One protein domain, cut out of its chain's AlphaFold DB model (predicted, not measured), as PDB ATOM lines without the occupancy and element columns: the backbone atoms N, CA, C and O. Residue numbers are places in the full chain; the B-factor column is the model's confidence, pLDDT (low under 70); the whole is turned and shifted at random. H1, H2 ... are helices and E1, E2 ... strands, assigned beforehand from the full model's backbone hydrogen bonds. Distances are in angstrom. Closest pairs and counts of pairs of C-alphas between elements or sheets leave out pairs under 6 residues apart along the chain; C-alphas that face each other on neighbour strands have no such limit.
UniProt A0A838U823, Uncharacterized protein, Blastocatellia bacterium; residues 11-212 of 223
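AT A GLANCE: This is residues 11 to 212 of the 223 residues of an uncharacterized protein of Blastocatellia bacterium (UniProt A0A838U823). A twisted four-stranded sheet, E1 E2 E3 E6, has helices H1 and H4 side by side over one face, with the short strand pairs E7 with E10 and E8 with E9 towards its other face. E5 runs on into E6 and leads to a second, looser lobe, where H3 and H7 pack on the small sheet E4 E5 and H2, H5 and H6 lie round about. The 202 printed residues hold seven named helices and ten named strands, in the order E1 E2 H1 E3 H2 H3 H4 E4 H5 H6 H7 E5 E6 E7 E8 E9 E10, a mixed class. The large sheet is mixed, the three pairs antiparallel; the whole is compact, with a radius of gyration of the C-alphas of 18.2 A and spans of 55 by 40 by 26 A.

IN THESE COORDINATES: E1, residues 11 to 15, begins at C-alpha 11 (34.516, 22.004, -2.435). E2 is 22 to 28, 20.0 A long; H1 is 35 to 50, 22.6 A, from (13.334, 22.539, -4.221); E3 is 57 to 62. H2 is 73 to 85, 18.5 A; H3 is 88 to 95, H4 105 to 113 and E4 129 to 132. H5 is 133 to 138, H6 140 to 144 and H7 148 to 159, 17.3 A. E5 is 164 to 167, E6 170 to 175, E7 177 to 179, E8 186 to 188, E9 204 to 206, and E10 209 to 211, ending at (38.180, 11.108, -19.415).

HOW THE PARTS SIT: E1 and E2 form a hairpin, N 13 to O 24 at 2.9 A. E2 and E3 are parallel, N 25 to O 58 at 2.8 A; with H1 they form a strand-helix-strand unit, two parallel neighbours joined through a helix, its crossover right-handed. E3 and E6 are antiparallel, N 59 to O 173 at 2.8 A. H1 is on the sheet over E2, at a height of 10.4 A. H1 touches H4, C-alphas of Arg 39 and Met 107 closest at 4.9 A, at a shallow tilt of 12 degrees, the same way. E4 and E5 are antiparallel, N 131 to O 165 at 2.9 A. H5 touches H7 residues 155 to 159, Val 133 and Phe 155 having the closest C-alphas, 6.2 A. O i to N i+4 pairs are within hydrogen-bond range throughout H1, H2, H3 and H4, but in 1 of 2 in H5, 6 of 8 in H7 and 0 of 1 in H6, which has 0 of 2 O i to N i+3 pairs.

THE WHOLE: The C-alphas of Pro 18 and Trp 149 are farthest apart, 57.2 A. The printed part has no cut. The links H4 to E4 and E8 to E9 are long. Mean pLDDT of the printed part is 84.2, with residues 66 to 81, 84, 133 to 158 and 161 to 162 under 70.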
ATOM      1  N   LEU A  11      33.066  22.128  -2.326       96.81
ATOM      2  CA  LEU A  11      34.516  22.004  -2.435       96.81
ATOM      3  C   LEU A  11      34.847  21.599  -3.869       96.81
ATOM      4  O   LEU A  11      34.308  20.617  -4.369       96.81
ATOM      5  N   VAL A  12      35.719  22.372  -4.509       98.19
ATOM      6  CA  VAL A  12      36.183  22.157  -5.880       98.19
ATOM      7  C   VAL A  12      37.680  21.890  -5.824       98.19
ATOM      8  O   VAL A  12      38.413  22.676  -5.221       98.19
ATOM      9  N   ALA A  13      38.127  20.801  -6.440       98.00
ATOM     10  CA  ALA A  13      39.535  20.450  -6.544       98.00
ATOM     11  C   ALA A  13      39.841  19.870  -7.926       98.00
ATOM     12  O   ALA A  13      39.096  19.027  -8.426       98.00
ATOM     13  N   ASP A  14      40.952  20.297  -8.517       97.75
ATOM     14  CA  ASP A  14      41.499  19.668  -9.715       97.75
ATOM     15  C   ASP A  14      42.420  18.530  -9.255       97.75
ATOM     16  O   ASP A  14      43.302  18.724  -8.419       97.75
ATOM     17  N   ILE A  15      42.152  17.324  -9.745       96.94
ATOM     18  CA  ILE A  15      42.815  16.083  -9.359       96.94
ATOM     19  C   ILE A  15      43.740  15.668 -10.496       96.94
ATOM     20  O   ILE A  15      43.283  15.357 -11.598       96.94
ATOM     21  N   GLU A  16      45.040  15.648 -10.219       95.75
ATOM     22  CA  GLU A  16      46.042  15.072 -11.112       95.75
ATOM     23  C   GLU A  16      46.005  13.546 -10.996       95.75
ATOM     24  O   GLU A  16      46.165  12.980  -9.914       95.75
ATOM     25  N   HIS A  17      45.771  12.870 -12.117       92.56
ATOM     26  CA  HIS A  17      45.674  11.416 -12.182       92.56
ATOM     27  C   HIS A  17      46.463  10.901 -13.398       92.56
ATOM     28  O   HIS A  17      46.524  11.603 -14.408       92.56
ATOM     29  N   PRO A  18      47.033   9.678 -13.374       92.12
ATOM     30  CA  PRO A  18      47.774   9.133 -14.518       92.12
ATOM     31  C   PRO A  18      46.984   9.076 -15.838       92.12
ATOM     32  O   PRO A  18      47.576   9.079 -16.910       92.12
ATOM     33  N   ALA A  19      45.651   9.037 -15.767       88.50
ATOM     34  CA  ALA A  19      44.766   9.079 -16.939       88.50
ATOM     35  C   ALA A  19      44.458  10.504 -17.453       88.50
ATOM     36  O   ALA A  19      43.729  10.653 -18.431       88.50
ATOM     37  N   GLY A  20      44.980  11.539 -16.790       92.06
ATOM     38  CA  GLY A  20      44.733  12.954 -17.065       92.06
ATOM     39  C   GLY A  20      44.102  13.690 -15.880       92.06
ATOM     40  O   GLY A  20      43.614  13.082 -14.927       92.06
ATOM     41  N   THR A  21      44.111  15.018 -15.942       95.31
ATOM     42  CA  THR A  21      43.548  15.875 -14.893       95.31
ATOM     43  C   THR A  21      42.035  16.014 -15.046       95.31
ATOM     44  O   THR A  21      41.534  16.266 -16.143       95.31
ATOM     45  N   PHE A  22      41.302  15.913 -13.938       97.00
ATOM     46  CA  PHE A  22      39.863  16.177 -13.895       97.00
ATOM     47  C   PHE A  22      39.489  17.000 -12.662       97.00
ATOM     48  O   PHE A  22      40.195  17.002 -11.660       97.00
ATOM     49  N   ARG A  23      38.354  17.691 -12.714       98.12
ATOM     50  CA  ARG A  23      37.794  18.444 -11.597       98.12
ATOM     51  C   ARG A  23      36.823  17.583 -10.808       98.12
ATOM     52  O   ARG A  23      35.822  17.124 -11.353       98.12
ATOM     53  N   SER A  24      37.077  17.432  -9.518       98.19
ATOM     54  CA  SER A  24      36.137  16.866  -8.559       98.19
ATOM     55  C   SER A  24      35.441  17.987  -7.793       98.19
ATOM     56  O   SER A  24      36.082  18.911  -7.286       98.19
ATOM     57  N   VAL A  25      34.115  17.920  -7.719       98.44
ATOM     58  CA  VAL A  25      33.280  18.855  -6.967       98.44
ATOM     59  C   VAL A  25      32.437  18.055  -5.993       98.44
ATOM     60  O   VAL A  25      31.620  17.247  -6.420       98.44
ATOM     61  N   THR A  26      32.592  18.291  -4.693       97.19
ATOM     62  CA  THR A  26      31.708  17.705  -3.679       97.19
ATOM     63  C   THR A  26      30.756  18.754  -3.125       97.19
ATOM     64  O   THR A  26      31.152  19.889  -2.828       97.19
ATOM     65  N   VAL A  27      29.480  18.387  -3.036       95.69
ATOM     66  CA  VAL A  27      28.398  19.277  -2.618       95.69
ATOM     67  C   VAL A  27      27.545  18.606  -1.552       95.69
ATOM     68  O   VAL A  27      27.278  17.409  -1.605       95.69
ATOM     69  N   HIS A  28      27.077  19.415  -0.608       93.94
ATOM     70  CA  HIS A  28      26.017  19.044   0.314       93.94
ATOM     71  C   HIS A  28      24.965  20.155   0.271       93.94
ATOM     72  O   HIS A  28      25.188  21.252   0.792       93.94
ATOM     73  N   LEU A  29      23.858  19.921  -0.440       91.94
ATOM     74  CA  LEU A  29      22.816  20.937  -0.626       91.94
ATOM     75  C   LEU A  29      21.916  21.042   0.607       91.94
ATOM     76  O   LEU A  29      21.714  20.068   1.324       91.94
ATOM     77  N   ASP A  30      21.325  22.217   0.826       86.69
ATOM     78  CA  ASP A  30      20.477  22.456   2.001       86.69
ATOM     79  C   ASP A  30      19.251  21.520   2.074       86.69
ATOM     80  O   ASP A  30      18.352  21.548   1.216       86.69
ATOM     81  N   VAL A  31      19.169  20.750   3.160       78.25
ATOM     82  CA  VAL A  31      18.027  19.889   3.494       78.25
ATOM     83  C   VAL A  31      16.801  20.683   3.965       78.25
ATOM     84  O   VAL A  31      15.663  20.294   3.689       78.25
ATOM     85  N   HIS A  32      16.995  21.838   4.608       75.62
ATOM     86  CA  HIS A  32      15.939  22.656   5.217       75.62
ATOM     87  C   HIS A  32      15.431  23.771   4.296       75.62
ATOM     88  O   HIS A  32      14.948  24.809   4.748       75.62
ATOM     89  N   CYS A  33      15.486  23.554   2.982       74.94
ATOM     90  CA  CYS A  33      15.045  24.542   2.008       74.94
ATOM     91  C   CYS A  33      14.005  23.996   1.016       74.94
ATOM     92  O   CYS A  33      13.553  22.846   1.079       74.94
ATOM     93  N   SER A  34      13.562  24.868   0.109       81.06
ATOM     94  CA  SER A  34      12.681  24.476  -0.987       81.06
ATOM     95  C   SER A  34      13.481  23.868  -2.133       81.06
ATOM     96  O   SER A  34      14.655  24.170  -2.332       81.06
ATOM     97  N   ARG A  35      12.794  23.087  -2.966       86.25
ATOM     98  CA  ARG A  35      13.334  22.539  -4.221       86.25
ATOM     99  C   ARG A  35      13.941  23.621  -5.118       86.25
ATOM    100  O   ARG A  35      15.037  23.466  -5.638       86.25
ATOM    101  N   GLU A  36      13.265  24.766  -5.224       89.19
ATOM    102  CA  GLU A  36      13.764  25.912  -5.991       89.19
ATOM    103  C   GLU A  36      15.030  26.520  -5.367       89.19
ATOM    104  O   GLU A  36      15.913  26.989  -6.078       89.19
ATOM    105  N   HIS A  37      15.167  26.489  -4.039       90.06
ATOM    106  CA  HIS A  37      16.390  26.941  -3.385       90.06
ATOM    107  C   HIS A  37      17.554  25.954  -3.576       90.06
ATOM    108  O   HIS A  37      18.659  26.404  -3.864       90.06
ATOM    109  N   ARG A  38      17.328  24.631  -3.508       91.75
ATOM    110  CA  ARG A  38      18.345  23.627  -3.897       91.75
ATOM    111  C   ARG A  38      18.786  23.802  -5.344       91.75
ATOM    112  O   ARG A  38      19.980  23.883  -5.616       91.75
ATOM    113  N   ARG A  39      17.830  23.978  -6.259       94.62
ATOM    114  CA  ARG A  39      18.106  24.296  -7.665       94.62
ATOM    115  C   ARG A  39      18.994  25.535  -7.803       94.62
ATOM    116  O   ARG A  39      19.972  25.496  -8.538       94.62
ATOM    117  N   LYS A  40      18.695  26.623  -7.082       95.44
ATOM    118  CA  LYS A  40      19.525  27.843  -7.075       95.44
ATOM    119  C   LYS A  40      20.936  27.598  -6.537       95.44
ATOM    120  O   LYS A  40      21.874  28.179  -7.071       95.44
ATOM    121  N   GLN A  41      21.096  26.760  -5.511       95.44
ATOM    122  CA  GLN A  41      22.418  26.374  -5.006       95.44
ATOM    123  C   GLN A  41      23.223  25.644  -6.088       95.44
ATOM    124  O   GLN A  41      24.326  26.077  -6.403       95.44
ATOM    125  N   MET A  42      22.643  24.615  -6.717       97.50
ATOM    126  CA  MET A  42      23.300  23.876  -7.803       97.50
ATOM    127  C   MET A  42      23.635  24.784  -8.994       97.50
ATOM    128  O   MET A  42      24.751  24.750  -9.502       97.50
ATOM    129  N   ARG A  43      22.715  25.668  -9.399       97.31
ATOM    130  CA  ARG A  43      22.962  26.643 -10.474       97.31
ATOM    131  C   ARG A  43      24.157  27.544 -10.192       97.31
ATOM    132  O   ARG A  43      24.975  27.718 -11.080       97.31
ATOM    133  N   ARG A  44      24.297  28.068  -8.970       97.19
ATOM    134  CA  ARG A  44      25.456  28.899  -8.599       97.19
ATOM    135  C   ARG A  44      26.774  28.138  -8.710       97.19
ATOM    136  O   ARG A  44      27.780  28.726  -9.091       97.19
ATOM    137  N   ILE A  45      26.767  26.850  -8.370       97.56
ATOM    138  CA  ILE A  45      27.942  25.983  -8.503       97.56
ATOM    139  C   ILE A  45      28.279  25.813  -9.983       97.56
ATOM    140  O   ILE A  45      29.408  26.079 -10.376       97.56
ATOM    141  N   VAL A  46      27.301  25.454 -10.817       97.81
ATOM    142  CA  VAL A  46      27.499  25.305 -12.266       97.81
ATOM    143  C   VAL A  46      27.973  26.614 -12.905       97.81
ATOM    144  O   VAL A  46      28.972  26.610 -13.610       97.81
ATOM    145  N   GLU A  47      27.327  27.744 -12.603       97.38
ATOM    146  CA  GLU A  47      27.715  29.080 -13.084       97.38
ATOM    147  C   GLU A  47      29.163  29.430 -12.697       97.38
ATOM    148  O   GLU A  47      29.898  29.987 -13.510       97.38
ATOM    149  N   HIS A  48      29.605  29.063 -11.488       97.44
ATOM    150  CA  HIS A  48      31.003  29.213 -11.083       97.44
ATOM    151  C   HIS A  48      31.943  28.324 -11.911       97.44
ATOM    152  O   HIS A  48      32.980  28.801 -12.366       97.44
ATOM    153  N   LEU A  49      31.576  27.060 -12.145       97.75
ATOM    154  CA  LEU A  49      32.372  26.114 -12.934       97.75
ATOM    155  C   LEU A  49      32.518  26.541 -14.402       97.75
ATOM    156  O   LEU A  49      33.570  26.294 -14.985       97.75
ATOM    157  N   GLU A  50      31.518  27.209 -14.987       95.94
ATOM    158  CA  GLU A  50      31.625  27.786 -16.341       95.94
ATOM    159  C   GLU A  50      32.619  28.954 -16.423       95.94
ATOM    160  O   GLU A  50      33.124  29.258 -17.502       95.94
ATOM    161  N   GLY A  51      32.904  29.619 -15.300       96.75
ATOM    162  CA  GLY A  51      33.908  30.681 -15.222       96.75
ATOM    163  C   GLY A  51      35.348  30.176 -15.088       96.75
ATOM    164  O   GLY A  51      36.281  30.976 -15.150       96.75
ATOM    165  N   LEU A  52      35.543  28.872 -14.880       96.06
ATOM    166  CA  LEU A  52      36.855  28.242 -14.729       96.06
ATOM    167  C   LEU A  52      37.329  27.623 -16.056       96.06
ATOM    168  O   LEU A  52      36.511  27.349 -16.937       96.06
ATOM    169  N   PRO A  53      38.636  27.322 -16.206       94.94
ATOM    170  CA  PRO A  53      39.118  26.526 -17.328       94.94
ATOM    171  C   PRO A  53      38.332  25.218 -17.458       94.94
ATOM    172  O   PRO A  53      38.088  24.524 -16.459       94.94
ATOM    173  N   ARG A  54      37.929  24.903 -18.693       93.75
ATOM    174  CA  ARG A  54      37.141  23.711 -19.005       93.75
ATOM    175  C   ARG A  54      38.035  22.474 -19.009       93.75
ATOM    176  O   ARG A  54      38.887  22.331 -19.880       93.75
ATOM    177  N   ILE A  55      37.778  21.585 -18.058       95.56
ATOM    178  CA  ILE A  55      38.366  20.247 -17.940       95.56
ATOM    179  C   ILE A  55      37.254  19.242 -17.588       95.56
ATOM    180  O   ILE A  55      36.188  19.678 -17.122       95.56
ATOM    181  N   PRO A  56      37.465  17.924 -17.778       97.56
ATOM    182  CA  PRO A  56      36.521  16.898 -17.348       97.56
ATOM    183  C   PRO A  56      36.119  17.133 -15.900       97.56
ATOM    184  O   PRO A  56      36.980  17.371 -15.061       97.56
ATOM    185  N   THR A  57      34.823  17.151 -15.607       98.12
ATOM    186  CA  THR A  57      34.317  17.563 -14.293       98.12
ATOM    187  C   THR A  57      33.309  16.556 -13.775       98.12
ATOM    188  O   THR A  57      32.333  16.273 -14.463       98.12
ATOM    189  N   LEU A  58      33.503  16.082 -12.547       98.38
ATOM    190  CA  LEU A  58      32.570  15.247 -11.802       98.38
ATOM    191  C   LEU A  58      32.055  16.020 -10.584       98.38
ATOM    192  O   LEU A  58      32.835  16.453  -9.740       98.38
ATOM    193  N   ILE A  59      30.739  16.181 -10.486       98.56
ATOM    194  CA  ILE A  59      30.037  16.721  -9.322       98.56
ATOM    195  C   ILE A  59      29.418  15.547  -8.567       98.56
ATOM    196  O   ILE A  59      28.680  14.772  -9.165       98.56
ATOM    197  N   GLY A  60      29.697  15.419  -7.273       98.00
ATOM    198  CA  GLY A  60      29.218  14.343  -6.408       98.00
ATOM    199  C   GLY A  60      28.738  14.837  -5.042       98.00
ATOM    200  O   GLY A  60      29.040  15.963  -4.643       98.00
ATOM    201  N   GLY A  61      28.006  13.995  -4.314       96.00
ATOM    202  CA  GLY A  61      27.657  14.205  -2.901       96.00
ATOM    203  C   GLY A  61      26.157  14.160  -2.613       96.00
ATOM    204  O   GLY A  61      25.364  13.768  -3.471       96.00
ATOM    205  N   ASP A  62      25.780  14.588  -1.407       94.62
ATOM    206  CA  ASP A  62      24.392  14.609  -0.940       94.62
ATOM    207  C   ASP A  62      23.658  15.852  -1.464       94.62
ATOM    208  O   ASP A  62      23.855  16.993  -1.030       94.62
ATOM    209  N   TRP A  63      22.768  15.644  -2.428       93.94
ATOM    210  CA  TRP A  63      22.005  16.730  -3.035       93.94
ATOM    211  C   TRP A  63      20.696  17.003  -2.299       93.94
ATOM    212  O   TRP A  63      19.931  17.883  -2.705       93.94
ATOM    213  N   ASN A  64      20.411  16.259  -1.229       88.50
ATOM    214  CA  ASN A  64      19.210  16.373  -0.421       88.50
ATOM    215  C   ASN A  64      17.935  16.404  -1.270       88.50
ATOM    216  O   ASN A  64      16.993  17.162  -1.009       88.50
ATOM    217  N   THR A  65      17.872  15.538  -2.290       82.69
ATOM    218  CA  THR A  65      16.713  15.355  -3.180       82.69
ATOM    219  C   THR A  65      15.551  14.637  -2.484       82.69
ATOM    220  O   THR A  65      14.860  13.804  -3.063       82.69
ATOM    221  N   THR A  66      15.287  15.012  -1.230       68.38
ATOM    222  CA  THR A  66      14.252  14.491  -0.326       68.38
ATOM    223  C   THR A  66      12.843  14.688  -0.871       68.38
ATOM    224  O   THR A  66      11.883  14.130  -0.346       68.38
ATOM    225  N   THR A  67      12.687  15.482  -1.936       62.03
ATOM    226  CA  THR A  67      11.437  15.870  -2.597       62.03
ATOM    227  C   THR A  67      10.544  16.809  -1.769       62.03
ATOM    228  O   THR A  67       9.596  17.398  -2.308       62.03
ATOM    229  N   PHE A  68      10.814  17.008  -0.476       60.09
ATOM    230  CA  PHE A  68      10.033  17.885   0.398       60.09
ATOM    231  C   PHE A  68      10.438  19.360   0.252       60.09
ATOM    232  O   PHE A  68      11.560  19.695  -0.133       60.09
ATOM    233  N   ASN A  69       9.481  20.250   0.541       57.75
ATOM    234  CA  ASN A  69       9.742  21.665   0.793       57.75
ATOM    235  C   ASN A  69       9.687  21.879   2.309       57.75
ATOM    236  O   ASN A  69       8.598  21.864   2.880       57.75
ATOM    237  N   ALA A  70      10.851  22.047   2.933       58.09
ATOM    238  CA  ALA A  70      10.988  22.151   4.384       58.09
ATOM    239  C   ALA A  70      11.022  23.606   4.899       58.09
ATOM    240  O   ALA A  70      11.276  23.825   6.076       58.09
ATOM    241  N   GLN A  71      10.746  24.606   4.047       56.91
ATOM    242  CA  GLN A  71      10.825  26.024   4.441       56.91
ATOM    243  C   GLN A  71       9.816  26.422   5.525       56.91
ATOM    244  O   GLN A  71      10.076  27.336   6.298       56.91
ATOM    245  N   THR A  72       8.651  25.770   5.568       57.59
ATOM    246  CA  THR A  72       7.644  25.978   6.619       57.59
ATOM    247  C   THR A  72       6.900  24.676   6.901       57.59
ATOM    248  O   THR A  72       6.721  23.848   6.003       57.59
ATOM    249  N   ALA A  73       6.387  24.529   8.126       57.78
ATOM    250  CA  ALA A  73       5.562  23.385   8.516       57.78
ATOM    251  C   ALA A  73       4.316  23.219   7.619       57.78
ATOM    252  O   ALA A  73       3.967  22.105   7.238       57.78
ATOM    253  N   GLY A  74       3.682  24.319   7.188       57.88
ATOM    254  CA  GLY A  74       2.515  24.272   6.297       57.88
ATOM    255  C   GLY A  74       2.825  23.689   4.913       57.88
ATOM    256  O   GLY A  74       2.081  22.847   4.404       57.88
ATOM    257  N   HIS A  75       3.961  24.067   4.315       64.06
ATOM    258  CA  HIS A  75       4.408  23.486   3.045       64.06
ATOM    259  C   HIS A  75       4.814  22.014   3.184       64.06
ATOM    260  O   HIS A  75       4.558  21.231   2.261       64.06
ATOM    261  N   ALA A  76       5.387  21.624   4.325       60.94
ATOM    262  CA  ALA A  76       5.689  20.229   4.624       60.94
ATOM    263  C   ALA A  76       4.402  19.388   4.710       60.94
ATOM    264  O   ALA A  76       4.309  18.353   4.047       60.94
ATOM    265  N   ILE A  77       3.373  19.874   5.417       63.03
ATOM    266  CA  ILE A  77       2.064  19.211   5.552       63.03
ATOM    267  C   ILE A  77       1.353  19.088   4.197       63.03
ATOM    268  O   ILE A  77       0.892  18.006   3.841       63.03
ATOM    269  N   LEU A  78       1.296  20.156   3.394       66.44
ATOM    270  CA  LEU A  78       0.667  20.096   2.068       66.44
ATOM    271  C   LEU A  78       1.439  19.170   1.114       66.44
ATOM    272  O   LEU A  78       0.846  18.389   0.366       66.44
ATOM    273  N   GLY A  79       2.772  19.229   1.150       65.44
ATOM    274  CA  GLY A  79       3.635  18.328   0.391       65.44
ATOM    275  C   GLY A  79       3.446  16.866   0.799       65.44
ATOM    276  O   GLY A  79       3.489  15.979  -0.056       65.44
ATOM    277  N   TYR A  80       3.203  16.614   2.083       64.75
ATOM    278  CA  TYR A  80       2.844  15.302   2.597       64.75
ATOM    279  C   TYR A  80       1.472  14.854   2.082       64.75
ATOM    280  O   TYR A  80       1.378  13.806   1.446       64.75
ATOM    281  N   ALA A  81       0.430  15.675   2.246       65.12
ATOM    282  CA  ALA A  81      -0.925  15.379   1.778       65.12
ATOM    283  C   ALA A  81      -0.962  15.052   0.275       65.12
ATOM    284  O   ALA A  81      -1.578  14.069  -0.135       65.12
ATOM    285  N   ARG A  82      -0.219  15.799  -0.553       72.31
ATOM    286  CA  ARG A  82      -0.067  15.507  -1.987       72.31
ATOM    287  C   ARG A  82       0.480  14.099  -2.240       72.31
ATOM    288  O   ARG A  82      -0.023  13.407  -3.114       72.31
ATOM    289  N   ARG A  83       1.488  13.657  -1.486       71.38
ATOM    290  CA  ARG A  83       2.076  12.310  -1.619       71.38
ATOM    291  C   ARG A  83       1.119  11.211  -1.177       71.38
ATOM    292  O   ARG A  83       1.082  10.152  -1.796       71.38
ATOM    293  N   VAL A  84       0.318  11.481  -0.152       68.12
ATOM    294  CA  VAL A  84      -0.765  10.582   0.253       68.12
ATOM    295  C   VAL A  84      -1.771  10.410  -0.881       68.12
ATOM    296  O   VAL A  84      -2.077   9.276  -1.249       68.12
ATOM    297  N   LEU A  85      -2.209  11.516  -1.489       73.06
ATOM    298  CA  LEU A  85      -3.128  11.507  -2.633       73.06
ATOM    299  C   LEU A  85      -2.533  10.813  -3.868       73.06
ATOM    300  O   LEU A  85      -3.251  10.139  -4.597       73.06
ATOM    301  N   MET A  86      -1.219  10.915  -4.083       77.50
ATOM    302  CA  MET A  86      -0.503  10.206  -5.156       77.50
ATOM    303  C   MET A  86      -0.371   8.692  -4.914       77.50
ATOM    304  O   MET A  86       0.117   7.980  -5.792       77.50
ATOM    305  N   GLY A  87      -0.782   8.202  -3.742       77.69
ATOM    306  CA  GLY A  87      -0.678   6.811  -3.327       77.69
ATOM    307  C   GLY A  87       0.700   6.485  -2.751       77.69
ATOM    308  O   GLY A  87       1.703   6.461  -3.456       77.69
ATOM    309  N   ILE A  88       0.751   6.135  -1.466       73.25
ATOM    310  CA  ILE A  88       2.002   5.862  -0.729       73.25
ATOM    311  C   ILE A  88       2.891   4.815  -1.414       73.25
ATOM    312  O   ILE A  88       4.100   5.002  -1.498       73.25
ATOM    313  N   ARG A  89       2.303   3.737  -1.951       78.62
ATOM    314  CA  ARG A  89       3.046   2.703  -2.696       78.62
ATOM    315  C   ARG A  89       3.686   3.259  -3.966       78.62
ATOM    316  O   ARG A  89       4.811   2.896  -4.288       78.62
ATOM    317  N   ASN A  90       2.975   4.137  -4.670       83.06
ATOM    318  CA  ASN A  90       3.486   4.806  -5.857       83.06
ATOM    319  C   ASN A  90       4.597   5.800  -5.485       83.06
ATOM    320  O   ASN A  90       5.623   5.836  -6.146       83.06
ATOM    321  N   VAL A  91       4.458   6.542  -4.386       80.44
ATOM    322  CA  VAL A  91       5.520   7.442  -3.905       80.44
ATOM    323  C   VAL A  91       6.781   6.674  -3.515       80.44
ATOM    324  O   VAL A  91       7.865   7.019  -3.986       80.44
ATOM    325  N   ALA A  92       6.635   5.606  -2.729       80.81
ATOM    326  CA  ALA A  92       7.753   4.784  -2.282       80.81
ATOM    327  C   ALA A  92       8.508   4.122  -3.441       80.81
ATOM    328  O   ALA A  92       9.730   4.072  -3.412       80.81
ATOM    329  N   LYS A  93       7.797   3.649  -4.472       83.56
ATOM    330  CA  LYS A  93       8.421   2.960  -5.613       83.56
ATOM    331  C   LYS A  93       8.883   3.902  -6.724       83.56
ATOM    332  O   LYS A  93       9.949   3.704  -7.284       83.56
ATOM    333  N   ASN A  94       8.087   4.920  -7.052       83.69
ATOM    334  CA  ASN A  94       8.255   5.699  -8.282       83.69
ATOM    335  C   ASN A  94       8.727   7.140  -8.064       83.69
ATOM    336  O   ASN A  94       9.111   7.783  -9.037       83.69
ATOM    337  N   HIS A  95       8.697   7.668  -6.834       84.62
ATOM    338  CA  HIS A  95       9.088   9.057  -6.572       84.62
ATOM    339  C   HIS A  95      10.326   9.182  -5.691       84.62
ATOM    340  O   HIS A  95      11.210   9.965  -6.025       84.62
ATOM    341  N   PHE A  96      10.412   8.433  -4.593       85.25
ATOM    342  CA  PHE A  96      11.565   8.509  -3.693       85.25
ATOM    343  C   PHE A  96      12.880   8.009  -4.307       85.25
ATOM    344  O   PHE A  96      13.895   8.677  -4.108       85.25
ATOM    345  N   PRO A  97      12.891   6.937  -5.119       89.31
ATOM    346  CA  PRO A  97      14.105   6.516  -5.817       89.31
ATOM    347  C   PRO A  97      14.349   7.273  -7.135       89.31
ATOM    348  O   PRO A  97      15.389   7.107  -7.771       89.31
ATOM    349  N   HIS A  98      13.389   8.106  -7.560       91.50
ATOM    350  CA  HIS A  98      13.423   8.846  -8.827       91.50
ATOM    351  C   HIS A  98      13.031  10.328  -8.661       91.50
ATOM    352  O   HIS A  98      12.089  10.810  -9.312       91.50
ATOM    353  N   PRO A  99      13.704  11.080  -7.771       89.81
ATOM    354  CA  PRO A  99      13.364  12.478  -7.520       89.81
ATOM    355  C   PRO A  99      13.548  13.357  -8.769       89.81
ATOM    356  O   PRO A  99      12.804  14.329  -8.943       89.81
ATOM    357  N   ASP A 100      14.458  12.973  -9.666       93.62
ATOM    358  CA  ASP A 100      14.768  13.623 -10.942       93.62
ATOM    359  C   ASP A 100      13.603  13.608 -11.945       93.62
ATOM    360  O   ASP A 100      13.488  14.493 -12.789       93.62
ATOM    361  N   ARG A 101      12.679  12.646 -11.844       91.31
ATOM    362  CA  ARG A 101      11.570  12.519 -12.806       91.31
ATOM    363  C   ARG A 101      10.458  13.537 -12.599       91.31
ATOM    364  O   ARG A 101       9.748  13.872 -13.548       91.31
ATOM    365  N   TYR A 102      10.257  13.993 -11.362       84.62
ATOM    366  CA  TYR A 102       9.072  14.781 -11.017       84.62
ATOM    367  C   TYR A 102       9.350  15.942 -10.073       84.62
ATOM    368  O   TYR A 102       9.069  17.091 -10.408       84.62
ATOM    369  N   PHE A 103       9.859  15.663  -8.870       82.12
ATOM    370  CA  PHE A 103       9.931  16.694  -7.842       82.12
ATOM    371  C   PHE A 103      11.122  17.627  -8.052       82.12
ATOM    372  O   PHE A 103      10.929  18.836  -7.978       82.12
ATOM    373  N   GLU A 104      12.299  17.086  -8.346       89.25
ATOM    374  CA  GLU A 104      13.551  17.836  -8.520       89.25
ATOM    375  C   GLU A 104      13.912  18.037 -10.001       89.25
ATOM    376  O   GLU A 104      14.984  18.543 -10.318       89.25
ATOM    377  N   LYS A 105      13.001  17.671 -10.915       93.62
ATOM    378  CA  LYS A 105      13.199  17.636 -12.374       93.62
ATOM    379  C   LYS A 105      13.912  18.858 -12.943       93.62
ATOM    380  O   LYS A 105      14.797  18.723 -13.778       93.62
ATOM    381  N   GLU A 106      13.542  20.052 -12.496       95.62
ATOM    382  CA  GLU A 106      14.117  21.283 -13.036       95.62
ATOM    383  C   GLU A 106      15.602  21.469 -12.694       95.62
ATOM    384  O   GLU A 106      16.335  22.018 -13.509       95.62
ATOM    385  N   MET A 107      16.071  20.971 -11.544       96.12
ATOM    386  CA  MET A 107      17.498  20.988 -11.202       96.12
ATOM    387  C   MET A 107      18.303  20.074 -12.134       96.12
ATOM    388  O   MET A 107      19.336  20.483 -12.658       96.12
ATOM    389  N   PHE A 108      17.799  18.866 -12.395       97.25
ATOM    390  CA  PHE A 108      18.439  17.915 -13.309       97.25
ATOM    391  C   PHE A 108      18.384  18.384 -14.770       97.25
ATOM    392  O   PHE A 108      19.353  18.222 -15.507       97.25
ATOM    393  N   ASN A 109      17.285  19.021 -15.188       97.50
ATOM    394  CA  ASN A 109      17.192  19.644 -16.509       97.50
ATOM    395  C   ASN A 109      18.235  20.752 -16.690       97.50
ATOM    396  O   ASN A 109      18.799  20.876 -17.774       97.50
ATOM    397  N   ASP A 110      18.477  21.570 -15.662       97.44
ATOM    398  CA  ASP A 110      19.507  22.609 -15.722       97.44
ATOM    399  C   ASP A 110      20.898  21.989 -15.889       97.44
ATOM    400  O   ASP A 110      21.618  22.379 -16.802       97.44
ATOM    401  N   LEU A 111      21.243  20.965 -15.101       97.56
ATOM    402  CA  LEU A 111      22.502  20.222 -15.261       97.56
ATOM    403  C   LEU A 111      22.677  19.696 -16.696       97.56
ATOM    404  O   LEU A 111      23.699  19.960 -17.332       97.56
ATOM    405  N   ALA A 112      21.650  19.039 -17.242       97.31
ATOM    406  CA  ALA A 112      21.683  18.507 -18.602       97.31
ATOM    407  C   ALA A 112      21.866  19.604 -19.668       97.31
ATOM    408  O   ALA A 112      22.610  19.411 -20.629       97.31
ATOM    409  N   ARG A 113      21.246  20.783 -19.496       97.25
ATOM    410  CA  ARG A 113      21.446  21.940 -20.396       97.25
ATOM    411  C   ARG A 113      22.888  22.451 -20.387       97.25
ATOM    412  O   ARG A 113      23.341  22.964 -21.404       97.25
ATOM    413  N   HIS A 114      23.597  22.288 -19.273       96.75
ATOM    414  CA  HIS A 114      25.015  22.628 -19.126       96.75
ATOM    415  C   HIS A 114      25.970  21.492 -19.545       96.75
ATOM    416  O   HIS A 114      27.187  21.595 -19.367       96.75
ATOM    417  N   GLY A 115      25.435  20.416 -20.133       96.56
ATOM    418  CA  GLY A 115      26.210  19.287 -20.642       96.56
ATOM    419  C   GLY A 115      26.627  18.275 -19.576       96.56
ATOM    420  O   GLY A 115      27.510  17.466 -19.846       96.56
ATOM    421  N   TYR A 116      26.024  18.318 -18.385       97.88
ATOM    422  CA  TYR A 116      26.255  17.309 -17.359       97.88
ATOM    423  C   TYR A 116      25.337  16.099 -17.564       97.88
ATOM    424  O   TYR A 116      24.110  16.216 -17.526       97.88
ATOM    425  N   GLU A 117      25.940  14.929 -17.734       96.50
ATOM    426  CA  GLU A 117      25.278  13.632 -17.726       96.50
ATOM    427  C   GLU A 117      25.235  13.095 -16.293       96.50
ATOM    428  O   GLU A 117      26.244  13.060 -15.597       96.50
ATOM    429  N   TYR A 118      24.062  12.672 -15.838       96.88
ATOM    430  CA  TYR A 118      23.871  12.119 -14.493       96.88
ATOM    431  C   TYR A 118      23.260  10.720 -14.533       96.88
ATOM    432  O   TYR A 118      23.363   9.962 -13.574       96.88
ATOM    433  N   LYS A 119      22.605  10.345 -15.628       94.69
ATOM    434  CA  LYS A 119      21.815   9.127 -15.692       94.69
ATOM    435  C   LYS A 119      22.675   7.880 -15.762       94.69
ATOM    436  O   LYS A 119      22.411   6.891 -15.091       94.69
ATOM    437  N   THR A 120      23.724   7.920 -16.567       94.94
ATOM    438  CA  THR A 120      24.630   6.776 -16.740       94.94
ATOM    439  C   THR A 120      25.626   6.629 -15.590       94.94
ATOM    440  O   THR A 120      26.209   5.563 -15.433       94.94
ATOM    441  N   LEU A 121      25.799   7.673 -14.774       97.19
ATOM    442  CA  LEU A 121      26.783   7.722 -13.688       97.19
ATOM    443  C   LEU A 121      26.229   7.279 -12.330       97.19
ATOM    444  O   LEU A 121      26.946   7.322 -11.335       97.19
ATOM    445  N   ASN A 122      24.955   6.892 -12.261       97.38
ATOM    446  CA  ASN A 122      24.303   6.519 -11.012       97.38
ATOM    447  C   ASN A 122      23.504   5.232 -11.157       97.38
ATOM    448  O   ASN A 122      22.871   4.989 -12.184       97.38
ATOM    449  N   ASP A 123      23.443   4.464 -10.072       95.50
ATOM    450  CA  ASP A 123      22.509   3.352  -9.959       95.50
ATOM    451  C   ASP A 123      21.077   3.899  -9.810       95.50
ATOM    452  O   ASP A 123      20.678   4.482  -8.789       95.50
ATOM    453  N   HIS A 124      20.334   3.852 -10.913       91.62
ATOM    454  CA  HIS A 124      19.054   4.528 -11.047       91.62
ATOM    455  C   HIS A 124      17.929   3.770 -10.355       91.62
ATOM    456  O   HIS A 124      17.643   2.621 -10.669       91.62
ATOM    457  N   GLY A 125      17.182   4.472  -9.502       90.12
ATOM    458  CA  GLY A 125      16.091   3.853  -8.749       90.12
ATOM    459  C   GLY A 125      16.548   3.110  -7.500       90.12
ATOM    460  O   GLY A 125      15.709   2.531  -6.813       90.12
ATOM    461  N   VAL A 126      17.840   3.168  -7.178       93.38
ATOM    462  CA  VAL A 126      18.384   2.685  -5.911       93.38
ATOM    463  C   VAL A 126      18.534   3.873  -4.964       93.38
ATOM    464  O   VAL A 126      19.101   4.909  -5.322       93.38
ATOM    465  N   GLY A 127      17.907   3.758  -3.792       90.69
ATOM    466  CA  GLY A 127      17.993   4.767  -2.737       90.69
ATOM    467  C   GLY A 127      19.335   4.695  -2.021       90.69
ATOM    468  O   GLY A 127      19.963   3.647  -2.020       90.69
ATOM    469  N   THR A 128      19.739   5.808  -1.426       92.88
ATOM    470  CA  THR A 128      20.996   5.943  -0.681       92.88
ATOM    471  C   THR A 128      20.759   6.203   0.801       92.88
ATOM    472  O   THR A 128      21.683   6.089   1.586       92.88
ATOM    473  N   LEU A 129      19.520   6.502   1.208       88.38
ATOM    474  CA  LEU A 129      19.123   6.608   2.611       88.38
ATOM    475  C   LEU A 129      17.865   5.772   2.870       88.38
ATOM    476  O   LEU A 129      16.898   5.812   2.096       88.38
ATOM    477  N   HIS A 130      17.867   5.040   3.986       85.75
ATOM    478  CA  HIS A 130      16.842   4.056   4.329       85.75
ATOM    479  C   HIS A 130      16.173   4.373   5.665       85.75
ATOM    480  O   HIS A 130      16.790   4.355   6.728       85.75
ATOM    481  N   TYR A 131      14.865   4.621   5.627       74.94
ATOM    482  CA  TYR A 131      14.064   4.801   6.831       74.94
ATOM    483  C   TYR A 131      13.332   3.509   7.176       74.94
ATOM    484  O   TYR A 131      12.486   3.054   6.404       74.94
ATOM    485  N   HIS A 132      13.601   2.956   8.355       73.88
ATOM    486  CA  HIS A 132      12.876   1.813   8.905       73.88
ATOM    487  C   HIS A 132      11.786   2.300   9.859       73.88
ATOM    488  O   HIS A 132      11.998   3.225  10.637       73.88
ATOM    489  N   VAL A 133      10.604   1.683   9.833       65.06
ATOM    490  CA  VAL A 133       9.484   2.066  10.715       65.06
ATOM    491  C   VAL A 133       9.911   2.105  12.184       65.06
ATOM    492  O   VAL A 133       9.588   3.063  12.878       65.06
ATOM    493  N   GLU A 134      10.709   1.131  12.619       61.16
ATOM    494  CA  GLU A 134      11.225   1.039  13.989       61.16
ATOM    495  C   GLU A 134      12.192   2.176  14.356       61.16
ATOM    496  O   GLU A 134      12.258   2.580  15.518       61.16
ATOM    497  N   SER A 135      12.926   2.727  13.380       58.34
ATOM    498  CA  SER A 135      13.802   3.881  13.598       58.34
ATOM    499  C   SER A 135      13.030   5.199  13.548       58.34
ATOM    500  O   SER A 135      13.315   6.085  14.347       58.34
ATOM    501  N   ILE A 136      11.995   5.319  12.705       56.22
ATOM    502  CA  ILE A 136      11.082   6.476  12.690       56.22
ATOM    503  C   ILE A 136      10.292   6.556  14.014       56.22
ATOM    504  O   ILE A 136      10.117   7.652  14.539       56.22
ATOM    505  N   GLU A 137       9.858   5.422  14.586       52.28
ATOM    506  CA  GLU A 137       9.158   5.358  15.888       52.28
ATOM    507  C   GLU A 137      10.038   5.854  17.049       52.28
ATOM    508  O   GLU A 137       9.525   6.392  18.029       52.28
ATOM    509  N   LYS A 138      11.365   5.746  16.912       49.28
ATOM    510  CA  LYS A 138      12.357   6.241  17.881       49.28
ATOM    511  C   LYS A 138      12.877   7.651  17.570       49.28
ATOM    512  O   LYS A 138      13.594   8.225  18.388       49.28
ATOM    513  N   ASN A 139      12.551   8.221  16.407       51.19
ATOM    514  CA  ASN A 139      13.137   9.477  15.942       51.19
ATOM    515  C   ASN A 139      12.352  10.693  16.459       51.19
ATOM    516  O   ASN A 139      11.384  11.152  15.852       51.19
ATOM    517  N   THR A 140      12.812  11.255  17.575       47.66
ATOM    518  CA  THR A 140      12.231  12.439  18.230       47.66
ATOM    519  C   THR A 140      12.334  13.727  17.399       47.66
ATOM    520  O   THR A 140      11.576  14.661  17.641       47.66
ATOM    521  N   ASN A 141      13.201  13.783  16.378       50.09
ATOM    522  CA  ASN A 141      13.438  14.994  15.574       50.09
ATOM    523  C   ASN A 141      12.382  15.262  14.485       50.09
ATOM    524  O   ASN A 141      12.263  16.398  14.024       50.09
ATOM    525  N   LEU A 142      11.607  14.259  14.046       50.72
ATOM    526  CA  LEU A 142      10.512  14.511  13.097       50.72
ATOM    527  C   LEU A 142       9.365  15.296  13.755       50.72
ATOM    528  O   LEU A 142       8.637  16.005  13.057       50.72
ATOM    529  N   GLY A 143       9.192  15.160  15.078       49.56
ATOM    530  CA  GLY A 143       8.114  15.805  15.839       49.56
ATOM    531  C   GLY A 143       8.184  17.331  15.814       49.56
ATOM    532  O   GLY A 143       7.167  17.999  15.967       49.56
ATOM    533  N   ASP A 144       9.364  17.881  15.521       48.31
ATOM    534  CA  ASP A 144       9.572  19.320  15.358       48.31
ATOM    535  C   ASP A 144       8.951  19.884  14.068       48.31
ATOM    536  O   ASP A 144       8.762  21.094  13.949       48.31
ATOM    537  N   TRP A 145       8.653  19.028  13.085       46.59
ATOM    538  CA  TRP A 145       8.247  19.440  11.736       46.59
ATOM    539  C   TRP A 145       6.882  18.907  11.312       46.59
ATOM    540  O   TRP A 145       6.279  19.438  10.375       46.59
ATOM    541  N   VAL A 146       6.395  17.855  11.970       49.62
ATOM    542  CA  VAL A 146       5.177  17.152  11.579       49.62
ATOM    543  C   VAL A 146       4.281  16.961  12.811       49.62
ATOM    544  O   VAL A 146       4.758  16.455  13.822       49.62
ATOM    545  N   PRO A 147       2.988  17.334  12.759       50.69
ATOM    546  CA  PRO A 147       2.061  17.111  13.867       50.69
ATOM    547  C   PRO A 147       1.938  15.637  14.278       50.69
ATOM    548  O   PRO A 147       1.953  14.745  13.428       50.69
ATOM    549  N   GLU A 148       1.705  15.385  15.570       56.22
ATOM    550  CA  GLU A 148       1.665  14.033  16.152       56.22
ATOM    551  C   GLU A 148       0.680  13.082  15.434       56.22
ATOM    552  O   GLU A 148       0.963  11.908  15.185       56.22
ATOM    553  N   TRP A 149      -0.471  13.609  15.004       56.28
ATOM    554  CA  TRP A 149      -1.489  12.843  14.279       56.28
ATOM    555  C   TRP A 149      -1.011  12.334  12.909       56.28
ATOM    556  O   TRP A 149      -1.478  11.289  12.450       56.28
ATOM    557  N   CYS A 150      -0.062  13.020  12.260       55.00
ATOM    558  CA  CYS A 150       0.505  12.572  10.991       55.00
ATOM    559  C   CYS A 150       1.404  11.343  11.171       55.00
ATOM    560  O   CYS A 150       1.483  10.535  10.251       55.00
ATOM    561  N   PHE A 151       2.044  11.150  12.332       57.97
ATOM    562  CA  PHE A 151       2.926   9.998  12.564       57.97
ATOM    563  C   PHE A 151       2.191   8.673  12.508       57.97
ATOM    564  O   PHE A 151       2.661   7.748  11.856       57.97
ATOM    565  N   LYS A 152       0.995   8.591  13.101       58.47
ATOM    566  CA  LYS A 152       0.150   7.387  13.013       58.47
ATOM    567  C   LYS A 152      -0.100   6.992  11.558       58.47
ATOM    568  O   LYS A 152      -0.081   5.813  11.209       58.47
ATOM    569  N   PHE A 153      -0.282   7.989  10.700       58.66
ATOM    570  CA  PHE A 153      -0.481   7.785   9.277       58.66
ATOM    571  C   PHE A 153       0.840   7.489   8.529       58.66
ATOM    572  O   PHE A 153       0.846   6.613   7.669       58.66
ATOM    573  N   ILE A 154       1.971   8.113   8.892       63.03
ATOM    574  CA  ILE A 154       3.319   7.795   8.371       63.03
ATOM    575  C   ILE A 154       3.699   6.343   8.684       63.03
ATOM    576  O   ILE A 154       4.116   5.618   7.784       63.03
ATOM    577  N   PHE A 155       3.502   5.890   9.923       65.88
ATOM    578  CA  PHE A 155       3.776   4.512  10.328       65.88
ATOM    579  C   PHE A 155       2.858   3.522   9.619       65.88
ATOM    580  O   PHE A 155       3.327   2.509   9.102       65.88
ATOM    581  N   TRP A 156       1.563   3.827   9.503       66.56
ATOM    582  CA  TRP A 156       0.638   3.022   8.704       66.56
ATOM    583  C   TRP A 156       1.063   2.938   7.230       66.56
ATOM    584  O   TRP A 156       1.067   1.857   6.637       66.56
ATOM    585  N   ALA A 157       1.460   4.066   6.643       65.50
ATOM    586  CA  ALA A 157       1.908   4.179   5.263       65.50
ATOM    587  C   ALA A 157       3.173   3.347   5.018       65.50
ATOM    588  O   ALA A 157       3.219   2.556   4.076       65.50
ATOM    589  N   ALA A 158       4.160   3.476   5.903       67.75
ATOM    590  CA  ALA A 158       5.421   2.754   5.851       67.75
ATOM    591  C   ALA A 158       5.229   1.237   6.069       67.75
ATOM    592  O   ALA A 158       5.786   0.428   5.327       67.75
ATOM    593  N   ARG A 159       4.335   0.818   6.978       72.75
ATOM    594  CA  ARG A 159       3.944  -0.600   7.126       72.75
ATOM    595  C   ARG A 159       3.299  -1.159   5.850       72.75
ATOM    596  O   ARG A 159       3.537  -2.308   5.494       72.75
ATOM    597  N   ARG A 160       2.541  -0.353   5.094       71.50
ATOM    598  CA  ARG A 160       1.919  -0.772   3.816       71.50
ATOM    599  C   ARG A 160       2.886  -0.950   2.643       71.50
ATOM    600  O   ARG A 160       2.457  -1.465   1.598       71.50
ATOM    601  N   VAL A 161       4.138  -0.528   2.797       69.81
ATOM    602  CA  VAL A 161       5.219  -0.691   1.810       69.81
ATOM    603  C   VAL A 161       6.333  -1.625   2.288       69.81
ATOM    604  O   VAL A 161       7.355  -1.712   1.626       69.81
ATOM    605  N   GLY A 162       6.106  -2.381   3.370       68.94
ATOM    606  CA  GLY A 162       7.041  -3.408   3.841       68.94
ATOM    607  C   GLY A 162       7.903  -2.997   5.033       68.94
ATOM    608  O   GLY A 162       8.813  -3.729   5.388       68.94
ATOM    609  N   GLY A 163       7.614  -1.861   5.677       72.19
ATOM    610  CA  GLY A 163       8.292  -1.455   6.912       72.19
ATOM    611  C   GLY A 163       9.585  -0.660   6.709       72.19
ATOM    612  O   GLY A 163      10.161  -0.200   7.695       72.19
ATOM    613  N   SER A 164      10.000  -0.427   5.464       74.88
ATOM    614  CA  SER A 164      11.103   0.471   5.124       74.88
ATOM    615  C   SER A 164      10.798   1.307   3.879       74.88
ATOM    616  O   SER A 164       9.966   0.947   3.042       74.88
ATOM    617  N   VAL A 165      11.441   2.468   3.784       79.06
ATOM    618  CA  VAL A 165      11.364   3.369   2.632       79.06
ATOM    619  C   VAL A 165      12.763   3.854   2.286       79.06
ATOM    620  O   VAL A 165      13.438   4.440   3.128       79.06
ATOM    621  N   SER A 166      13.154   3.658   1.030       85.50
ATOM    622  CA  SER A 166      14.440   4.102   0.492       85.50
ATOM    623  C   SER A 166      14.261   5.377  -0.328       85.50
ATOM    624  O   SER A 166      13.379   5.446  -1.188       85.50
ATOM    625  N   VAL A 167      15.098   6.379  -0.083       87.25
ATOM    626  CA  VAL A 167      15.130   7.646  -0.827       87.25
ATOM    627  C   VAL A 167      16.489   7.805  -1.499       87.25
ATOM    628  O   VAL A 167      17.507   7.437  -0.923       87.25
ATOM    629  N   LYS A 168      16.521   8.337  -2.724       92.50
ATOM    630  CA  LYS A 168      17.777   8.653  -3.414       92.50
ATOM    631  C   LYS A 168      18.145  10.110  -3.156       92.50
ATOM    632  O   LYS A 168      17.381  10.997  -3.548       92.50
ATOM    633  N   LEU A 169      19.270  10.343  -2.484       92.94
ATOM    634  CA  LEU A 169      19.752  11.677  -2.100       92.94
ATOM    635  C   LEU A 169      21.113  12.005  -2.707       92.94
ATOM    636  O   LEU A 169      21.348  13.158  -3.070       92.94
ATOM    637  N   ASP A 170      21.950  10.987  -2.882       96.19
ATOM    638  CA  ASP A 170      23.316  11.122  -3.368       96.19
ATOM    639  C   ASP A 170      23.387  10.852  -4.868       96.19
ATOM    640  O   ASP A 170      22.755   9.922  -5.395       96.19
ATOM    641  N   TRP A 171      24.153  11.695  -5.557       98.00
ATOM    642  CA  TRP A 171      24.246  11.678  -7.010       98.00
ATOM    643  C   TRP A 171      25.632  12.055  -7.504       98.00
ATOM    644  O   TRP A 171      26.292  12.921  -6.934       98.00
ATOM    645  N   PHE A 172      25.995  11.478  -8.647       98.44
ATOM    646  CA  PHE A 172      27.028  11.988  -9.539       98.44
ATOM    647  C   PHE A 172      26.439  12.706 -10.764       98.44
ATOM    648  O   PHE A 172      25.426  12.286 -11.319       98.44
ATOM    649  N   ALA A 173      27.103  13.756 -11.231       98.38
ATOM    650  CA  ALA A 173      26.893  14.365 -12.540       98.38
ATOM    651  C   ALA A 173      28.243  14.718 -13.159       98.38
ATOM    652  O   ALA A 173      29.053  15.402 -12.542       98.38
ATOM    653  N   GLY A 174      28.480  14.265 -14.381       97.81
ATOM    654  CA  GLY A 174      29.760  14.383 -15.062       97.81
ATOM    655  C   GLY A 174      29.644  15.130 -16.376       97.81
ATOM    656  O   GLY A 174      28.627  15.047 -17.057       97.81
ATOM    657  N   ARG A 175      30.694  15.854 -16.748       97.12
ATOM    658  CA  ARG A 175      30.823  16.522 -18.043       97.12
ATOM    659  C   ARG A 175      32.194  16.233 -18.630       97.12
ATOM    660  O   ARG A 175      33.186  16.294 -17.906       97.12
ATOM    661  N   ASP A 176      32.224  15.970 -19.936       96.12
ATOM    662  CA  ASP A 176      33.433  15.595 -20.680       96.12
ATOM    663  C   ASP A 176      34.134  14.343 -20.089       96.12
ATOM    664  O   ASP A 176      35.361  14.224 -20.070       96.12
ATOM    665  N   LEU A 177      33.324  13.417 -19.567       95.38
ATOM    666  CA  LEU A 177      33.716  12.110 -19.050       95.38
ATOM    667  C   LEU A 177      32.640  11.082 -19.397       95.38
ATOM    668  O   LEU A 177      31.462  11.422 -19.540       95.38
ATOM    669  N   SER A 178      33.046   9.821 -19.479       94.38
ATOM    670  CA  SER A 178      32.180   8.698 -19.837       94.38
ATOM    671  C   SER A 178      32.376   7.541 -18.865       94.38
ATOM    672  O   SER A 178      33.440   7.407 -18.266       94.38
ATOM    673  N   ILE A 179      31.372   6.676 -18.711       95.69
ATOM    674  CA  ILE A 179      31.529   5.465 -17.901       95.69
ATOM    675  C   ILE A 179      32.664   4.590 -18.452       95.69
ATOM    676  O   ILE A 179      32.828   4.471 -19.671       95.69
ATOM    677  N   ALA A 180      33.456   3.989 -17.565       95.56
ATOM    678  CA  ALA A 180      34.529   3.103 -17.984       95.56
ATOM    679  C   ALA A 180      33.955   1.860 -18.707       95.56
ATOM    680  O   ALA A 180      32.939   1.302 -18.285       95.56
ATOM    681  N   PRO A 181      34.571   1.403 -19.814       94.88
ATOM    682  CA  PRO A 181      34.073   0.242 -20.543       94.88
ATOM    683  C   PRO A 181      33.981  -1.009 -19.659       94.88
ATOM    684  O   PRO A 181      34.940  -1.375 -18.985       94.88
ATOM    685  N   GLY A 182      32.834  -1.690 -19.696       96.06
ATOM    686  CA  GLY A 182      32.610  -2.927 -18.940       96.06
ATOM    687  C   GLY A 182      32.289  -2.732 -17.453       96.06
ATOM    688  O   GLY A 182      32.110  -3.728 -16.754       96.06
ATOM    689  N   THR A 183      32.175  -1.492 -16.972       97.12
ATOM    690  CA  THR A 183      31.780  -1.190 -15.591       97.12
ATOM    691  C   THR A 183      30.333  -0.696 -15.522       97.12
ATOM    692  O   THR A 183      29.659  -0.491 -16.536       97.12
ATOM    693  N   LYS A 184      29.820  -0.553 -14.300       96.56
ATOM    694  CA  LYS A 184      28.511   0.036 -14.009       96.56
ATOM    695  C   LYS A 184      28.595   0.812 -12.694       96.56
ATOM    696  O   LYS A 184      29.320   0.358 -11.806       96.56
ATOM    697  N   PRO A 185      27.865   1.929 -12.532       97.44
ATOM    698  CA  PRO A 185      27.746   2.546 -11.223       97.44
ATOM    699  C   PRO A 185      27.057   1.579 -10.257       97.44
ATOM    700  O   PRO A 185      26.249   0.739 -10.671       97.44
ATOM    701  N   ALA A 186      27.359   1.708  -8.972       96.88
ATOM    702  CA  ALA A 186      26.754   0.887  -7.934       96.88
ATOM    703  C   ALA A 186      26.436   1.721  -6.694       96.88
ATOM    704  O   ALA A 186      27.138   2.678  -6.374       96.88
ATOM    705  N   THR A 187      25.377   1.330  -5.989       96.38
ATOM    706  CA  THR A 187      25.142   1.760  -4.605       96.38
ATOM    707  C   THR A 187      25.539   0.609  -3.688       96.38
ATOM    708  O   THR A 187      24.969  -0.479  -3.768       96.38
ATOM    709  N   VAL A 188      26.564   0.820  -2.867       94.88
ATOM    710  CA  VAL A 188      27.104  -0.169  -1.933       94.88
ATOM    711  C   VAL A 188      26.374  -0.023  -0.607       94.88
ATOM    712  O   VAL A 188      26.601   0.931   0.139       94.88
ATOM    713  N   GLN A 189      25.489  -0.981  -0.343       91.06
ATOM    714  CA  GLN A 189      24.626  -0.962   0.830       91.06
ATOM    715  C   GLN A 189      25.306  -1.548   2.063       91.06
ATOM    716  O   GLN A 189      26.146  -2.440   1.942       91.06
ATOM    717  N   GLU A 190      24.898  -1.075   3.242       86.50
ATOM    718  CA  GLU A 190      25.297  -1.639   4.543       86.50
ATOM    719  C   GLU A 190      26.821  -1.725   4.754       86.50
ATOM    720  O   GLU A 190      27.339  -2.683   5.333       86.50
ATOM    721  N   LEU A 191      27.556  -0.705   4.302       90.19
ATOM    722  CA  LEU A 191      28.986  -0.574   4.576       90.19
ATOM    723  C   LEU A 191      29.236  -0.470   6.086       90.19
ATOM    724  O   LEU A 191      28.791   0.475   6.744       90.19
ATOM    725  N   ARG A 192      29.965  -1.450   6.625       92.31
ATOM    726  CA  ARG A 192      30.271  -1.584   8.054       92.31
ATOM    727  C   ARG A 192      31.772  -1.599   8.305       92.31
ATOM    728  O   ARG A 192      32.536  -2.086   7.471       92.31
ATOM    729  N   GLY A 193      32.172  -1.054   9.449       90.69
ATOM    730  CA  GLY A 193      33.538  -1.136   9.957       90.69
ATOM    731  C   GLY A 193      33.893  -2.544  10.432       90.69
ATOM    732  O   GLY A 193      33.051  -3.445  10.458       90.69
ATOM    733  N   GLU A 194      35.149  -2.738  10.835       91.62
ATOM    734  CA  GLU A 194      35.623  -4.011  11.406       91.62
ATOM    735  C   GLU A 194      34.874  -4.404  12.691       91.62
ATOM    736  O   GLU A 194      34.743  -5.583  13.007       91.62
ATOM    737  N   ASP A 195      34.347  -3.415  13.411       92.00
ATOM    738  CA  ASP A 195      33.513  -3.559  14.606       92.00
ATOM    739  C   ASP A 195      32.038  -3.878  14.296       92.00
ATOM    740  O   ASP A 195      31.252  -4.127  15.210       92.00
ATOM    741  N   GLY A 196      31.655  -3.914  13.016       88.81
ATOM    742  CA  GLY A 196      30.288  -4.160  12.565       88.81
ATOM    743  C   GLY A 196      29.380  -2.928  12.602       88.81
ATOM    744  O   GLY A 196      28.216  -3.036  12.198       88.81
ATOM    745  N   GLU A 197      29.877  -1.765  13.025       88.50
ATOM    746  CA  GLU A 197      29.095  -0.529  13.052       88.50
ATOM    747  C   GLU A 197      28.937   0.058  11.640       88.50
ATOM    748  O   GLU A 197      29.874  -0.006  10.836       88.50
ATOM    749  N   PRO A 198      27.764   0.621  11.290       87.56
ATOM    750  CA  PRO A 198      27.592   1.321  10.022       87.56
ATOM    751  C   PRO A 198      28.592   2.474   9.895       87.56
ATOM    752  O   PRO A 198      28.685   3.324  10.779       87.56
ATOM    753  N   LEU A 199      29.308   2.537   8.771       90.00
ATOM    754  CA  LEU A 199      30.272   3.615   8.507       90.00
ATOM    755  C   LEU A 199      29.592   4.951   8.180       90.00
ATOM    756  O   LEU A 199      30.219   6.007   8.257       90.00
ATOM    757  N   SER A 200      28.327   4.899   7.770       89.56
ATOM    758  CA  SER A 200      27.535   6.033   7.313       89.56
ATOM    759  C   SER A 200      26.048   5.704   7.463       89.56
ATOM    760  O   SER A 200      25.652   4.539   7.418       89.56
ATOM    761  N   ASP A 201      25.217   6.727   7.651       85.06
ATOM    762  CA  ASP A 201      23.757   6.619   7.570       85.06
ATOM    763  C   ASP A 201      23.251   6.584   6.118       85.06
ATOM    764  O   ASP A 201      22.107   6.197   5.873       85.06
ATOM    765  N   HIS A 202      24.111   6.951   5.166       92.56
ATOM    766  CA  HIS A 202      23.903   6.808   3.731       92.56
ATOM    767  C   HIS A 202      24.737   5.658   3.147       92.56
ATOM    768  O   HIS A 202      25.904   5.481   3.510       92.56
ATOM    769  N   ASP A 203      24.172   4.947   2.173       94.75
ATOM    770  CA  ASP A 203      24.893   4.001   1.323       94.75
ATOM    771  C   ASP A 203      25.873   4.742   0.399       94.75
ATOM    772  O   ASP A 203      25.552   5.789  -0.173       94.75
ATOM    773  N   ALA A 204      27.064   4.175   0.198       95.25
ATOM    774  CA  ALA A 204      28.060   4.772  -0.686       95.25
ATOM    775  C   ALA A 204      27.682   4.557  -2.157       95.25
ATOM    776  O   ALA A 204      27.304   3.457  -2.553       95.25
ATOM    777  N   ILE A 205      27.853   5.579  -2.993       96.75
ATOM    778  CA  ILE A 205      27.719   5.449  -4.448       96.75
ATOM    779  C   ILE A 205      29.095   5.421  -5.109       96.75
ATOM    780  O   ILE A 205      29.993   6.177  -4.738       96.75
ATOM    781  N   THR A 206      29.263   4.556  -6.106       97.25
ATOM    782  CA  THR A 206      30.514   4.395  -6.851       97.25
ATOM    783  C   THR A 206      30.270   4.484  -8.350       97.25
ATOM    784  O   THR A 206      29.208   4.113  -8.856       97.25
ATOM    785  N   VAL A 207      31.268   4.994  -9.068       97.69
ATOM    786  CA  VAL A 207      31.290   5.037 -10.527       97.69
ATOM    787  C   VAL A 207      32.734   4.975 -11.007       97.69
ATOM    788  O   VAL A 207      33.581   5.725 -10.528       97.69
ATOM    789  N   ASP A 208      32.996   4.104 -11.978       97.19
ATOM    790  CA  ASP A 208      34.257   4.096 -12.715       97.19
ATOM    791  C   ASP A 208      34.057   4.875 -14.014       97.19
ATOM    792  O   ASP A 208      33.109   4.618 -14.762       97.19
ATOM    793  N   PHE A 209      34.946   5.818 -14.307       96.44
ATOM    794  CA  PHE A 209      34.844   6.667 -15.489       96.44
ATOM    795  C   PHE A 209      36.190   6.826 -16.194       96.44
ATOM    796  O   PHE A 209      37.256   6.645 -15.610       96.44
ATOM    797  N   VAL A 210      36.120   7.181 -17.470       95.69
ATOM    798  CA  VAL A 210      37.250   7.585 -18.304       95.69
ATOM    799  C   VAL A 210      37.076   9.040 -18.718       95.69
ATOM    800  O   VAL A 210      35.952   9.532 -18.852       95.69
ATOM    801  N   LEU A 211      38.191   9.738 -18.912       94.94
ATOM    802  CA  LEU A 211      38.180  11.108 -19.415       94.94
ATOM    803  C   LEU A 211      37.982  11.083 -20.932       94.94
ATOM    804  O   LEU A 211      38.628  10.293 -21.627       94.94
ATOM    805  N   ASP A 212      37.117  11.947 -21.462       87.50
ATOM    806  CA  ASP A 212      36.906  11.995 -22.906       87.50
ATOM    807  C   ASP A 212      38.180  12.502 -23.611       87.50
ATOM    808  O   ASP A 212      38.822  13.471 -23.194       87.50
TER     809      ASP A 212